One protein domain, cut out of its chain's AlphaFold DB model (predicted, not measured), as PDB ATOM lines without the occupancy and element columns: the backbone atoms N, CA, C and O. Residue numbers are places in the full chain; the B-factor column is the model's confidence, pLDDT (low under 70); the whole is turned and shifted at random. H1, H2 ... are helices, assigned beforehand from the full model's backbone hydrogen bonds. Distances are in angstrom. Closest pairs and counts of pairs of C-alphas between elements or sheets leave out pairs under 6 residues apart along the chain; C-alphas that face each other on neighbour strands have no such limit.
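Overview. This is residues 305 to 399 of the 745 residues of an uncharacterized protein of Caenorhabditis brenneri (UniProt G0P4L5). Three long helices stand side by side along the longest axis, with H1 in the middle, H2 on one side of it and H3 on the other, and H1 running opposite to both. From the end of H2 a long stretch without a named element, residues 355 to 371, runs back along the length of the helices to the beginning of H3, and the short H4 turns off from the end of H3 beside the first half of H1. The printed part has 95 residues with four named helices, in the order H1, H2, H3, H4, and no named strand; the class is all helix. It is compact, with a radius of gyration of the C-alphas of 13.7 A, and its C-alphas span 37 by 26 by 19 A along the three main axes.

Arrangement. Begin at the first printed residue, with H1, residues 305 to 326; it is the hub, the helix that touches most others, three in number. Go on to H2, residues 333 to 354, which touches H1, and look at the closest C-alphas of the two, those of Val 309 and Ala 351, 6.1 A apart. The two run opposite ways at a shallow tilt of 18 degrees and form a helical hairpin. Next comes H3, residues 372 to 388, which touches H1 with 21 pairs of C-alphas within 8 A, against 6 pairs for H1 and H2. Look at Ala 321 and Tyr 379 for the closest C-alphas of H1 and H3, 4.9 A apart; these helices run opposite ways at a shallow tilt of 28 degrees. H2 and H3 are apart. The last helix, H4, residues 391 to 397, only just touches H1, with 3 pairs of C-alphas within 8 A, and it does so at residues 311 to 315 of H1 alone. The closest C-alphas of H1 and H4 are those of Ser 311 and Leu 391, 6.4 A apart, and the two run opposite ways at a steep tilt of 57 degrees. H3 and H4 are close but not clearly touching, with the C-alphas of Ala 386 and Ser 392 the closest at 6.8 A; they run the same way at a steep tilt of 44 degrees. H2 and H4 are apart. In H1, H2, H3 and H4 every O i to N i+4 pair is within hydrogen-bond range.

Along the chain. Find C-alpha 305 at (-19.444, 43.578, 7.471); from there H1 runs 31.6 A to C-alpha 326 at (-44.369, 60.234, -2.457). H2 starts at C-alpha 333 and runs 32.1 A to C-alpha 354, where x has come back to -17.206. Find C-alpha 372 at (-50.996, 54.475, -3.460); from there H3 runs 24.2 A to C-alpha 388. H4 covers 9.5 A from C-alpha 391 to C-alpha 397 at (-25.120, 53.984, 17.636).

Size, cuts and confidence. The two C-alphas farthest apart are those of Asn 329 and Gly 355, 38.5 A, while the first and last printed C-alphas, of Lys 305 and Thr 399, are 16.2 A apart. The printed part has no cut. The link from H1 to H2, 6 residues, is short, the link from H2 to H3, 17 residues, is long, and the link from H3 to H4, 2 residues, is tight. Look in the B-factor column for the model's confidence: the mean pLDDT of the printed part is 86.8, and residues 391 to 399 are under 70, with a mean of 49 in H4.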
ATOM      1  N   LYS A 305     -19.284  43.077   8.845       90.88
ATOM      2  CA  LYS A 305     -19.444  43.578   7.471       90.88
ATOM      3  C   LYS A 305     -20.781  43.198   6.827       90.88
ATOM      4  O   LYS A 305     -21.419  44.057   6.230       90.88
ATOM      5  N   LEU A 306     -21.203  41.937   6.945       94.44
ATOM      6  CA  LEU A 306     -22.490  41.466   6.434       94.44
ATOM      7  C   LEU A 306     -23.640  42.134   7.195       94.44
ATOM      8  O   LEU A 306     -24.549  42.651   6.560       94.44
ATOM      9  N   ALA A 307     -23.563  42.219   8.527       91.25
ATOM     10  CA  ALA A 307     -24.572  42.915   9.331       91.25
ATOM     11  C   ALA A 307     -24.714  44.406   8.938       91.25
ATOM     12  O   ALA A 307     -25.830  44.903   8.781       91.25
ATOM     13  N   PHE A 308     -23.601  45.103   8.692       92.31
ATOM     14  CA  PHE A 308     -23.585  46.491   8.216       92.31
ATOM     15  C   PHE A 308     -24.170  46.655   6.802       92.31
ATOM     16  O   PHE A 308     -25.022  47.517   6.573       92.31
ATOM     17  N   VAL A 309     -23.763  45.806   5.850       93.56
ATOM     18  CA  VAL A 309     -24.301  45.818   4.479       93.56
ATOM     19  C   VAL A 309     -25.797  45.487   4.476       93.56
ATOM     20  O   VAL A 309     -26.568  46.176   3.813       93.56
ATOM     21  N   GLN A 310     -26.230  44.513   5.279       95.00
ATOM     22  CA  GLN A 310     -27.634  44.129   5.438       95.00
ATOM     23  C   GLN A 310     -28.489  45.248   6.054       95.00
ATOM     24  O   GLN A 310     -29.618  45.472   5.613       95.00
ATOM     25  N   SER A 311     -27.943  45.979   7.031       90.56
ATOM     26  CA  SER A 311     -28.580  47.162   7.631       90.56
ATOM     27  C   SER A 311     -28.720  48.293   6.609       90.56
ATOM     28  O   SER A 311     -29.764  48.937   6.512       90.56
ATOM     29  N   THR A 312     -27.683  48.496   5.790       90.62
ATOM     30  CA  THR A 312     -27.685  49.510   4.728       90.62
ATOM     31  C   THR A 312     -28.674  49.158   3.614       90.62
ATOM     32  O   THR A 312     -29.360  50.050   3.115       90.62
ATOM     33  N   ALA A 313     -28.806  47.877   3.247       94.06
ATOM     34  CA  ALA A 313     -29.809  47.407   2.291       94.06
ATOM     35  C   ALA A 313     -31.227  47.765   2.762       94.06
ATOM     36  O   ALA A 313     -31.915  48.522   2.079       94.06
ATOM     37  N   LYS A 314     -31.609  47.349   3.977       93.94
ATOM     38  CA  LYS A 314     -32.940  47.610   4.555       93.94
ATOM     39  C   LYS A 314     -33.265  49.100   4.709       93.94
ATOM     40  O   LYS A 314     -34.392  49.509   4.443       93.94
ATOM     41  N   LEU A 315     -32.288  49.945   5.053       90.38
ATOM     42  CA  LEU A 315     -32.492  51.401   5.075       90.38
ATOM     43  C   LEU A 315     -32.847  51.960   3.683       90.38
ATOM     44  O   LEU A 315     -33.698  52.842   3.563       90.38
ATOM     45  N   ASN A 316     -32.227  51.429   2.625       90.50
ATOM     46  CA  ASN A 316     -32.537  51.819   1.249       90.50
ATOM     47  C   ASN A 316     -33.853  51.192   0.741       90.50
ATOM     48  O   ASN A 316     -34.533  51.832  -0.057       90.50
ATOM     49  N   GLU A 317     -34.268  50.018   1.236       94.25
ATOM     50  CA  GLU A 317     -35.610  49.448   0.998       94.25
ATOM     51  C   GLU A 317     -36.703  50.389   1.542       94.25
ATOM     52  O   GLU A 317     -37.631  50.751   0.819       94.25
ATOM     53  N   VAL A 318     -36.548  50.880   2.781       93.44
ATOM     54  CA  VAL A 318     -37.448  51.887   3.381       93.44
ATOM     55  C   VAL A 318     -37.474  53.185   2.561       93.44
ATOM     56  O   VAL A 318     -38.547  53.745   2.330       93.44
ATOM     57  N   ALA A 319     -36.316  53.659   2.089       89.88
ATOM     58  CA  ALA A 319     -36.227  54.870   1.271       89.88
ATOM     59  C   ALA A 319     -36.890  54.709  -0.113       89.88
ATOM     60  O   ALA A 319     -37.591  55.616  -0.563       89.88
ATOM     61  N   LEU A 320     -36.723  53.552  -0.764       92.00
ATOM     62  CA  LEU A 320     -37.372  53.232  -2.038       92.00
ATOM     63  C   LEU A 320     -38.896  53.132  -1.876       92.00
ATOM     64  O   LEU A 320     -39.631  53.703  -2.681       92.00
ATOM     65  N   ALA A 321     -39.371  52.489  -0.807       93.38
ATOM     66  CA  ALA A 321     -40.794  52.428  -0.488       93.38
ATOM     67  C   ALA A 321     -41.386  53.818  -0.201       93.38
ATOM     68  O   ALA A 321     -42.474  54.125  -0.681       93.38
ATOM     69  N   LYS A 322     -40.659  54.704   0.503       94.12
ATOM     70  CA  LYS A 322     -41.099  56.096   0.697       94.12
ATOM     71  C   LYS A 322     -41.191  56.852  -0.630       94.12
ATOM     72  O   LYS A 322     -42.201  57.490  -0.894       94.12
ATOM     73  N   CYS A 323     -40.176  56.730  -1.487       90.31
ATOM     74  CA  CYS A 323     -40.181  57.314  -2.830       90.31
ATOM     75  C   CYS A 323     -41.401  56.839  -3.644       90.31
ATOM     76  O   CYS A 323     -42.056  57.645  -4.301       90.31
ATOM     77  N   GLN A 324     -41.768  55.557  -3.529       93.19
ATOM     78  CA  GLN A 324     -42.963  55.000  -4.165       93.19
ATOM     79  C   GLN A 324     -44.281  55.545  -3.591       93.19
ATOM     80  O   GLN A 324     -45.242  55.650  -4.343       93.19
ATOM     81  N   VAL A 325     -44.344  55.932  -2.310       94.19
ATOM     82  CA  VAL A 325     -45.499  56.649  -1.729       94.19
ATOM     83  C   VAL A 325     -45.576  58.082  -2.243       94.19
ATOM     84  O   VAL A 325     -46.642  58.515  -2.687       94.19
ATOM     85  N   ASP A 326     -44.454  58.802  -2.162       91.50
ATOM     86  CA  ASP A 326     -44.369  60.234  -2.457       91.50
ATOM     87  C   ASP A 326     -44.708  60.516  -3.937       91.50
ATOM     88  O   ASP A 326     -45.435  61.463  -4.223       91.50
ATOM     89  N   PHE A 327     -44.267  59.655  -4.868       91.38
ATOM     90  CA  PHE A 327     -44.407  59.857  -6.321       91.38
ATOM     91  C   PHE A 327     -45.313  58.832  -7.033       91.38
ATOM     92  O   PHE A 327     -45.241  58.692  -8.257       91.38
ATOM     93  N   TYR A 328     -46.177  58.105  -6.301       90.81
ATOM     94  CA  TYR A 328     -46.995  57.013  -6.864       90.81
ATOM     95  C   TYR A 328     -47.800  57.430  -8.107       90.81
ATOM     96  O   TYR A 328     -47.813  56.729  -9.114       90.81
ATOM     97  N   ASN A 329     -48.462  58.589  -8.032       88.94
ATOM     98  CA  ASN A 329     -49.369  59.080  -9.074       88.94
ATOM     99  C   ASN A 329     -48.640  59.756 -10.251       88.94
ATOM    100  O   ASN A 329     -49.266  60.046 -11.269       88.94
ATOM    101  N   GLU A 330     -47.339  60.024 -10.115       88.25
ATOM    102  CA  GLU A 330     -46.530  60.763 -11.095       88.25
ATOM    103  C   GLU A 330     -45.644  59.833 -11.937       88.25
ATOM    104  O   GLU A 330     -45.328  60.129 -13.090       88.25
ATOM    105  N   CYS A 331     -45.259  58.684 -11.377       84.81
ATOM    106  CA  CYS A 331     -44.329  57.742 -11.990       84.81
ATOM    107  C   CYS A 331     -45.042  56.506 -12.559       84.81
ATOM    108  O   CYS A 331     -45.769  55.806 -11.855       84.81
ATOM    109  N   ASN A 332     -44.785  56.185 -13.831       84.00
ATOM    110  CA  ASN A 332     -45.392  55.022 -14.481       84.00
ATOM    111  C   ASN A 332     -44.785  53.676 -13.993       84.00
ATOM    112  O   ASN A 332     -43.679  53.652 -13.446       84.00
ATOM    113  N   PRO A 333     -45.462  52.528 -14.211       84.12
ATOM    114  CA  PRO A 333     -44.961  51.217 -13.782       84.12
ATOM    115  C   PRO A 333     -43.572  50.839 -14.327       84.12
ATOM    116  O   PRO A 333     -42.797  50.180 -13.635       84.12
ATOM    117  N   GLU A 334     -43.220  51.277 -15.542       84.44
ATOM    118  CA  GLU A 334     -41.889  51.023 -16.110       84.44
ATOM    119  C   GLU A 334     -40.774  51.753 -15.359       84.44
ATOM    120  O   GLU A 334     -39.681  51.207 -15.207       84.44
ATOM    121  N   TYR A 335     -41.024  52.986 -14.912       85.25
ATOM    122  CA  TYR A 335     -40.068  53.760 -14.129       85.25
ATOM    123  C   TYR A 335     -39.755  53.045 -12.813       85.25
ATOM    124  O   TYR A 335     -38.585  52.865 -12.479       85.25
ATOM    125  N   TRP A 336     -40.775  52.533 -12.120       86.25
ATOM    126  CA  TRP A 336     -40.574  51.751 -10.900       86.25
ATOM    127  C   TRP A 336     -39.788  50.457 -11.145       86.25
ATOM    128  O   TRP A 336     -38.855  50.171 -10.397       86.25
ATOM    129  N   ALA A 337     -40.067  49.735 -12.234       86.06
ATOM    130  CA  ALA A 337     -39.291  48.552 -12.617       86.06
ATOM    131  C   ALA A 337     -37.814  48.871 -12.952       86.06
ATOM    132  O   ALA A 337     -36.926  48.040 -12.736       86.06
ATOM    133  N   ARG A 338     -37.510  50.080 -13.452       87.50
ATOM    134  CA  ARG A 338     -36.124  50.565 -13.612       87.50
ATOM    135  C   ARG A 338     -35.497  50.923 -12.263       87.50
ATOM    136  O   ARG A 338     -34.372  50.498 -12.005       87.50
ATOM    137  N   MET A 339     -36.222  51.640 -11.402       85.12
ATOM    138  CA  MET A 339     -35.770  52.030 -10.059       85.12
ATOM    139  C   MET A 339     -35.417  50.816  -9.196       85.12
ATOM    140  O   MET A 339     -34.327  50.780  -8.630       85.12
ATOM    141  N   GLU A 340     -36.267  49.786  -9.163       88.25
ATOM    142  CA  GLU A 340     -35.996  48.520  -8.465       88.25
ATOM    143  C   GLU A 340     -34.705  47.861  -8.989       88.25
ATOM    144  O   GLU A 340     -33.792  47.534  -8.228       88.25
ATOM    145  N   LYS A 341     -34.566  47.758 -10.316       90.00
ATOM    146  CA  LYS A 341     -33.384  47.185 -10.978       90.00
ATOM    147  C   LYS A 341     -32.099  47.985 -10.718       90.00
ATOM    148  O   LYS A 341     -31.018  47.397 -10.672       90.00
ATOM    149  N   HIS A 342     -32.185  49.307 -10.568       87.69
ATOM    150  CA  HIS A 342     -31.045  50.161 -10.216       87.69
ATOM    151  C   HIS A 342     -30.716  50.070  -8.718       87.69
ATOM    152  O   HIS A 342     -29.540  49.996  -8.366       87.69
ATOM    153  N   PHE A 343     -31.726  49.968  -7.850       91.44
ATOM    154  CA  PHE A 343     -31.563  49.708  -6.420       91.44
ATOM    155  C   PHE A 343     -30.820  48.385  -6.157       91.44
ATOM    156  O   PHE A 343     -29.771  48.408  -5.512       91.44
ATOM    157  N   VAL A 344     -31.273  47.263  -6.736       92.81
ATOM    158  CA  VAL A 344     -30.617  45.948  -6.572       92.81
ATOM    159  C   VAL A 344     -29.151  46.001  -7.022       92.81
ATOM    160  O   VAL A 344     -28.258  45.654  -6.249       92.81
ATOM    161  N   LYS A 345     -28.868  46.541  -8.221       92.62
ATOM    162  CA  LYS A 345     -27.487  46.762  -8.707       92.62
ATOM    163  C   LYS A 345     -26.636  47.588  -7.732       92.62
ATOM    164  O   LYS A 345     -25.447  47.310  -7.575       92.62
ATOM    165  N   ARG A 346     -27.213  48.625  -7.112       91.19
ATOM    166  CA  ARG A 346     -26.506  49.526  -6.190       91.19
ATOM    167  C   ARG A 346     -26.131  48.810  -4.895       91.19
ATOM    168  O   ARG A 346     -24.992  48.950  -4.452       91.19
ATOM    169  N   ILE A 347     -27.032  48.000  -4.336       93.50
ATOM    170  CA  ILE A 347     -26.739  47.185  -3.149       93.50
ATOM    171  C   ILE A 347     -25.757  46.051  -3.478       93.50
ATOM    172  O   ILE A 347     -24.819  45.840  -2.713       93.50
ATOM    173  N   GLU A 348     -25.856  45.404  -4.647       94.56
ATOM    174  CA  GLU A 348     -24.827  44.458  -5.104       94.56
ATOM    175  C   GLU A 348     -23.429  45.100  -5.169       94.56
ATOM    176  O   GLU A 348     -22.439  44.495  -4.756       94.56
ATOM    177  N   ALA A 349     -23.323  46.310  -5.729       91.81
ATOM    178  CA  ALA A 349     -22.056  47.030  -5.832       91.81
ATOM    179  C   ALA A 349     -21.515  47.437  -4.450       91.81
ATOM    180  O   ALA A 349     -20.312  47.338  -4.205       91.81
ATOM    181  N   PHE A 350     -22.405  47.832  -3.535       92.62
ATOM    182  CA  PHE A 350     -22.077  48.170  -2.151       92.62
ATOM    183  C   PHE A 350     -21.615  46.949  -1.335       92.62
ATOM    184  O   PHE A 350     -20.653  47.048  -0.575       92.62
ATOM    185  N   ALA A 351     -22.226  45.778  -1.529       95.56
ATOM    186  CA  ALA A 351     -21.770  44.526  -0.924       95.56
ATOM    187  C   ALA A 351     -20.351  44.164  -1.400       95.56
ATOM    188  O   ALA A 351     -19.441  43.977  -0.586       95.56
ATOM    189  N   LYS A 352     -20.133  44.190  -2.727       95.38
ATOM    190  CA  LYS A 352     -18.829  43.923  -3.359       95.38
ATOM    191  C   LYS A 352     -17.735  44.861  -2.836       95.38
ATOM    192  O   LYS A 352     -16.643  44.388  -2.532       95.38
ATOM    193  N   SER A 353     -18.010  46.161  -2.677       92.62
ATOM    194  CA  SER A 353     -17.010  47.128  -2.189       92.62
ATOM    195  C   SER A 353     -16.623  46.930  -0.717       92.62
ATOM    196  O   SER A 353     -15.487  47.223  -0.345       92.62
ATOM    197  N   HIS A 354     -17.507  46.359   0.107       94.44
ATOM    198  CA  HIS A 354     -17.206  46.003   1.498       94.44
ATOM    199  C   HIS A 354     -16.563  44.612   1.645       94.44
ATOM    200  O   HIS A 354     -16.050  44.278   2.721       94.44
ATOM    201  N   GLY A 355     -16.521  43.814   0.573       95.06
ATOM    202  CA  GLY A 355     -16.029  42.435   0.585       95.06
ATOM    203  C   GLY A 355     -17.037  41.446   1.173       95.06
ATOM    204  O   GLY A 355     -16.641  40.545   1.907       95.06
ATOM    205  N   VAL A 356     -18.324  41.656   0.890       96.75
ATOM    206  CA  VAL A 356     -19.444  40.747   1.181       96.75
ATOM    207  C   VAL A 356     -19.950  40.199  -0.159       96.75
ATOM    208  O   VAL A 356     -20.050  40.967  -1.119       96.75
ATOM    209  N   ASP A 357     -20.254  38.900  -0.264       96.00
ATOM    210  CA  ASP A 357     -20.915  38.380  -1.470       96.00
ATOM    211  C   ASP A 357     -22.352  38.935  -1.507       96.00
ATOM    212  O   ASP A 357     -23.078  38.789  -0.522       96.00
ATOM    213  N   PRO A 358     -22.806  39.576  -2.600       94.88
ATOM    214  CA  PRO A 358     -24.188  40.039  -2.710       94.88
ATOM    215  C   PRO A 358     -25.245  38.960  -2.464       94.88
ATOM    216  O   PRO A 358     -26.369  39.301  -2.121       94.88
ATOM    217  N   ARG A 359     -24.907  37.679  -2.645       95.50
ATOM    218  CA  ARG A 359     -25.800  36.539  -2.393       95.50
ATOM    219  C   ARG A 359     -26.056  36.285  -0.909       95.50
ATOM    220  O   ARG A 359     -27.083  35.700  -0.584       95.50
ATOM    221  N   ASP A 360     -25.155  36.733  -0.037       95.19
ATOM    222  CA  ASP A 360     -25.336  36.676   1.416       95.19
ATOM    223  C   ASP A 360     -26.232  37.822   1.920       95.19
ATOM    224  O   ASP A 360     -26.742  37.771   3.040       95.19
ATOM    225  N   VAL A 361     -26.428  38.866   1.103       95.00
ATOM    226  CA  VAL A 361     -27.260  40.030   1.427       95.00
ATOM    227  C   VAL A 361     -28.700  39.749   1.014       95.00
ATOM    228  O   VAL A 361     -29.025  39.674  -0.170       95.00
ATOM    229  N   VAL A 362     -29.591  39.647   1.996       94.12
ATOM    230  CA  VAL A 362     -31.031  39.518   1.763       94.12
ATOM    231  C   VAL A 362     -31.570  40.882   1.341       94.12
ATOM    232  O   VAL A 362     -31.886  41.718   2.187       94.12
ATOM    233  N   ILE A 363     -31.629  41.116   0.030       90.69
ATOM    234  CA  ILE A 363     -32.302  42.274  -0.564       90.69
ATOM    235  C   ILE A 363     -33.775  41.909  -0.745       90.69
ATOM    236  O   ILE A 363     -34.107  41.063  -1.578       90.69
ATOM    237  N   ASN A 364     -34.665  42.557   0.001       86.62
ATOM    238  CA  ASN A 364     -36.095  42.456  -0.255       86.62
ATOM    239  C   ASN A 364     -36.439  43.448  -1.370       86.62
ATOM    240  O   ASN A 364     -36.508  44.656  -1.137       86.62
ATOM    241  N   SER A 365     -36.664  42.951  -2.590       81.50
ATOM    242  CA  SER A 365     -37.311  43.747  -3.639       81.50
ATOM    243  C   SER A 365     -38.614  44.329  -3.093       81.50
ATOM    244  O   SER A 365     -39.537  43.574  -2.792       81.50
ATOM    245  N   VAL A 366     -38.687  45.658  -2.973       84.12
ATOM    246  CA  VAL A 366     -39.921  46.381  -2.635       84.12
ATOM    247  C   VAL A 366     -40.879  46.188  -3.815       84.12
ATOM    248  O   VAL A 366     -40.631  46.755  -4.883       84.12
ATOM    249  N   PRO A 367     -41.917  45.341  -3.693       86.25
ATOM    250  CA  PRO A 367     -42.659  44.881  -4.854       86.25
ATOM    251  C   PRO A 367     -43.569  46.002  -5.344       86.25
ATOM    252  O   PRO A 367     -44.351  46.525  -4.557       86.25
ATOM    253  N   LEU A 368     -43.509  46.347  -6.633       88.81
ATOM    254  CA  LEU A 368     -44.293  47.450  -7.202       88.81
ATOM    255  C   LEU A 368     -45.765  47.414  -6.751       88.81
ATOM    256  O   LEU A 368     -46.540  46.542  -7.158       88.81
ATOM    257  N   ALA A 369     -46.125  48.379  -5.904       90.94
ATOM    258  CA  ALA A 369     -47.484  48.592  -5.448       90.94
ATOM    259  C   ALA A 369     -48.440  48.848  -6.624       90.94
ATOM    260  O   ALA A 369     -48.069  49.450  -7.632       90.94
ATOM    261  N   LYS A 370     -49.688  48.397  -6.480       92.69
ATOM    262  CA  LYS A 370     -50.766  48.525  -7.475       92.69
ATOM    263  C   LYS A 370     -51.724  49.671  -7.138       92.69
ATOM    264  O   LYS A 370     -52.584  50.012  -7.949       92.69
ATOM    265  N   SER A 371     -51.575  50.274  -5.959       94.56
ATOM    266  CA  SER A 371     -52.237  51.513  -5.549       94.56
ATOM    267  C   SER A 371     -51.349  52.321  -4.597       94.56
ATOM    268  O   SER A 371     -50.438  51.781  -3.966       94.56
ATOM    269  N   GLN A 372     -51.662  53.610  -4.437       93.62
ATOM    270  CA  GLN A 372     -50.996  54.475  -3.460       93.62
ATOM    271  C   GLN A 372     -51.193  53.972  -2.014       93.62
ATOM    272  O   GLN A 372     -50.287  54.095  -1.192       93.62
ATOM    273  N   ASP A 373     -52.332  53.336  -1.717       94.50
ATOM    274  CA  ASP A 373     -52.584  52.682  -0.425       94.50
ATOM    275  C   ASP A 373     -51.695  51.446  -0.209       94.50
ATOM    276  O   ASP A 373     -51.199  51.244   0.898       94.50
ATOM    277  N   GLU A 374     -51.446  50.637  -1.251       95.56
ATOM    278  CA  GLU A 374     -50.511  49.503  -1.173       95.56
ATOM    279  C   GLU A 374     -49.076  50.012  -0.956       95.56
ATOM    280  O   GLU A 374     -48.394  49.505  -0.068       95.56
ATOM    281  N   ALA A 375     -48.648  51.074  -1.651       94.25
ATOM    282  CA  ALA A 375     -47.344  51.710  -1.422       94.25
ATOM    283  C   ALA A 375     -47.214  52.231   0.022       94.25
ATOM    284  O   ALA A 375     -46.217  51.983   0.702       94.25
ATOM    285  N   GLN A 376     -48.251  52.904   0.529       95.75
ATOM    286  CA  GLN A 376     -48.287  53.451   1.888       95.75
ATOM    287  C   GLN A 376     -48.334  52.347   2.958       95.75
ATOM    288  O   GLN A 376     -47.779  52.515   4.045       95.75
ATOM    289  N   ALA A 377     -48.953  51.201   2.669       95.31
ATOM    290  CA  ALA A 377     -48.906  50.024   3.532       95.31
ATOM    291  C   ALA A 377     -47.510  49.372   3.536       95.31
ATOM    292  O   ALA A 377     -46.987  49.071   4.609       95.31
ATOM    293  N   GLN A 378     -46.880  49.213   2.365       94.88
ATOM    294  CA  GLN A 378     -45.521  48.675   2.236       94.88
ATOM    295  C   GLN A 378     -44.487  49.549   2.957       94.88
ATOM    296  O   GLN A 378     -43.707  49.031   3.755       94.88
ATOM    297  N   TYR A 379     -44.512  50.870   2.742       96.06
ATOM    298  CA  TYR A 379     -43.626  51.807   3.436       96.06
ATOM    299  C   TYR A 379     -43.787  51.717   4.957       96.06
ATOM    300  O   TYR A 379     -42.790  51.593   5.666       96.06
ATOM    301  N   LYS A 380     -45.026  51.697   5.471       95.38
ATOM    302  CA  LYS A 380     -45.284  51.538   6.913       95.38
ATOM    303  C   LYS A 380     -44.774  50.204   7.461       95.38
ATOM    304  O   LYS A 380     -44.213  50.195   8.551       95.38
ATOM    305  N   ALA A 381     -44.929  49.104   6.720       94.38
ATOM    306  CA  ALA A 381     -44.430  47.791   7.129       94.38
ATOM    307  C   ALA A 381     -42.892  47.741   7.166       94.38
ATOM    308  O   ALA A 381     -42.316  47.329   8.171       94.38
ATOM    309  N   LEU A 382     -42.222  48.222   6.114       93.44
ATOM    310  CA  LEU A 382     -40.758  48.304   6.048       93.44
ATOM    311  C   LEU A 382     -40.195  49.235   7.132       93.44
ATOM    312  O   LEU A 382     -39.226  48.886   7.802       93.44
ATOM    313  N   TYR A 383     -40.832  50.388   7.357       92.44
ATOM    314  CA  TYR A 383     -40.452  51.326   8.414       92.44
ATOM    315  C   TYR A 383     -40.631  50.721   9.816       92.44
ATOM    316  O   TYR A 383     -39.762  50.897  10.667       92.44
ATOM    317  N   ALA A 384     -41.715  49.975  10.060       91.25
ATOM    318  CA  ALA A 384     -41.932  49.274  11.326       91.25
ATOM    319  C   ALA A 384     -40.855  48.204  11.575       91.25
ATOM    320  O   ALA A 384     -40.211  48.235  12.619       91.25
ATOM    321  N   MET A 385     -40.575  47.336  10.594       88.25
ATOM    322  CA  MET A 385     -39.511  46.326  10.705       88.25
ATOM    323  C   MET A 385     -38.132  46.965  10.941       88.25
ATOM    324  O   MET A 385     -37.363  46.483  11.768       88.25
ATOM    325  N   ALA A 386     -37.831  48.093  10.290       86.50
ATOM    326  CA  ALA A 386     -36.583  48.826  10.510       86.50
ATOM    327  C   ALA A 386     -36.472  49.463  11.912       86.50
ATOM    328  O   ALA A 386     -35.359  49.665  12.404       86.50
ATOM    329  N   GLN A 387     -37.594  49.768  12.573       85.06
ATOM    330  CA  GLN A 387     -37.607  50.202  13.975       85.06
ATOM    331  C   GLN A 387     -37.497  49.010  14.942       85.06
ATOM    332  O   GLN A 387     -36.745  49.092  15.910       85.06
ATOM    333  N   GLU A 388     -38.183  47.892  14.672       84.69
ATOM    334  CA  GLU A 388     -38.140  46.677  15.506       84.69
ATOM    335  C   GLU A 388     -36.769  45.986  15.491       84.69
ATOM    336  O   GLU A 388     -36.272  45.581  16.541       84.69
ATOM    337  N   GLU A 389     -36.105  45.921  14.333       80.06
ATOM    338  CA  GLU A 389     -34.712  45.460  14.219       80.06
ATOM    339  C   GLU A 389     -33.698  46.450  14.815       80.06
ATOM    340  O   GLU A 389     -32.498  46.174  14.844       80.06
ATOM    341  N   GLY A 390     -34.154  47.622  15.265       72.81
ATOM    342  CA  GLY A 390     -33.287  48.671  15.776       72.81
ATOM    343  C   GLY A 390     -32.322  49.205  14.720       72.81
ATOM    344  O   GLY A 390     -31.228  49.612  15.082       72.81
ATOM    345  N   LEU A 391     -32.681  49.247  13.429       66.62
ATOM    346  CA  LEU A 391     -31.824  49.852  12.396       66.62
ATOM    347  C   LEU A 391     -31.693  51.368  12.593       66.62
ATOM    348  O   LEU A 391     -30.631  51.936  12.344       66.62
ATOM    349  N   SER A 392     -32.737  52.011  13.125       54.00
ATOM    350  CA  SER A 392     -32.667  53.376  13.663       54.00
ATOM    351  C   SER A 392     -31.596  53.504  14.753       54.00
ATOM    352  O   SER A 392     -30.859  54.490  14.783       54.00
ATOM    353  N   LYS A 393     -31.456  52.473  15.595       48.84
ATOM    354  CA  LYS A 393     -30.399  52.328  16.600       48.84
ATOM    355  C   LYS A 393     -29.040  52.021  15.969       48.84
ATOM    356  O   LYS A 393     -28.106  52.734  16.260       48.84
ATOM    357  N   ILE A 394     -28.910  51.090  15.027       49.81
ATOM    358  CA  ILE A 394     -27.613  50.744  14.414       49.81
ATOM    359  C   ILE A 394     -27.023  51.921  13.619       49.81
ATOM    360  O   ILE A 394     -25.819  52.149  13.686       49.81
ATOM    361  N   VAL A 395     -27.843  52.713  12.919       42.81
ATOM    362  CA  VAL A 395     -27.376  53.929  12.222       42.81
ATOM    363  C   VAL A 395     -27.016  55.048  13.210       42.81
ATOM    364  O   VAL A 395     -26.042  55.770  12.983       42.81
ATOM    365  N   THR A 396     -27.748  55.186  14.322       40.19
ATOM    366  CA  THR A 396     -27.396  56.172  15.356       40.19
ATOM    367  C   THR A 396     -26.205  55.720  16.193       40.19
ATOM    368  O   THR A 396     -25.231  56.445  16.230       40.19
ATOM    369  N   GLU A 397     -26.185  54.523  16.773       39.00
ATOM    370  CA  GLU A 397     -25.120  53.984  17.636       39.00
ATOM    371  C   GLU A 397     -23.751  53.909  16.948       39.00
ATOM    372  O   GLU A 397     -22.746  54.219  17.584       39.00
ATOM    373  N   HIS A 398     -23.674  53.613  15.643       40.41
ATOM    374  CA  HIS A 398     -22.396  53.697  14.910       40.41
ATOM    375  C   HIS A 398     -21.878  55.140  14.716       40.41
ATOM    376  O   HIS A 398     -20.729  55.327  14.311       40.41
ATOM    377  N   THR A 399     -22.713  56.132  15.037       40.22
ATOM    378  CA  THR A 399     -22.466  57.586  14.981       40.22
ATOM    379  C   THR A 399     -22.554  58.253  16.375       40.22
ATOM    380  O   THR A 399     -22.156  59.401  16.541       40.22
TER     381      THR A 399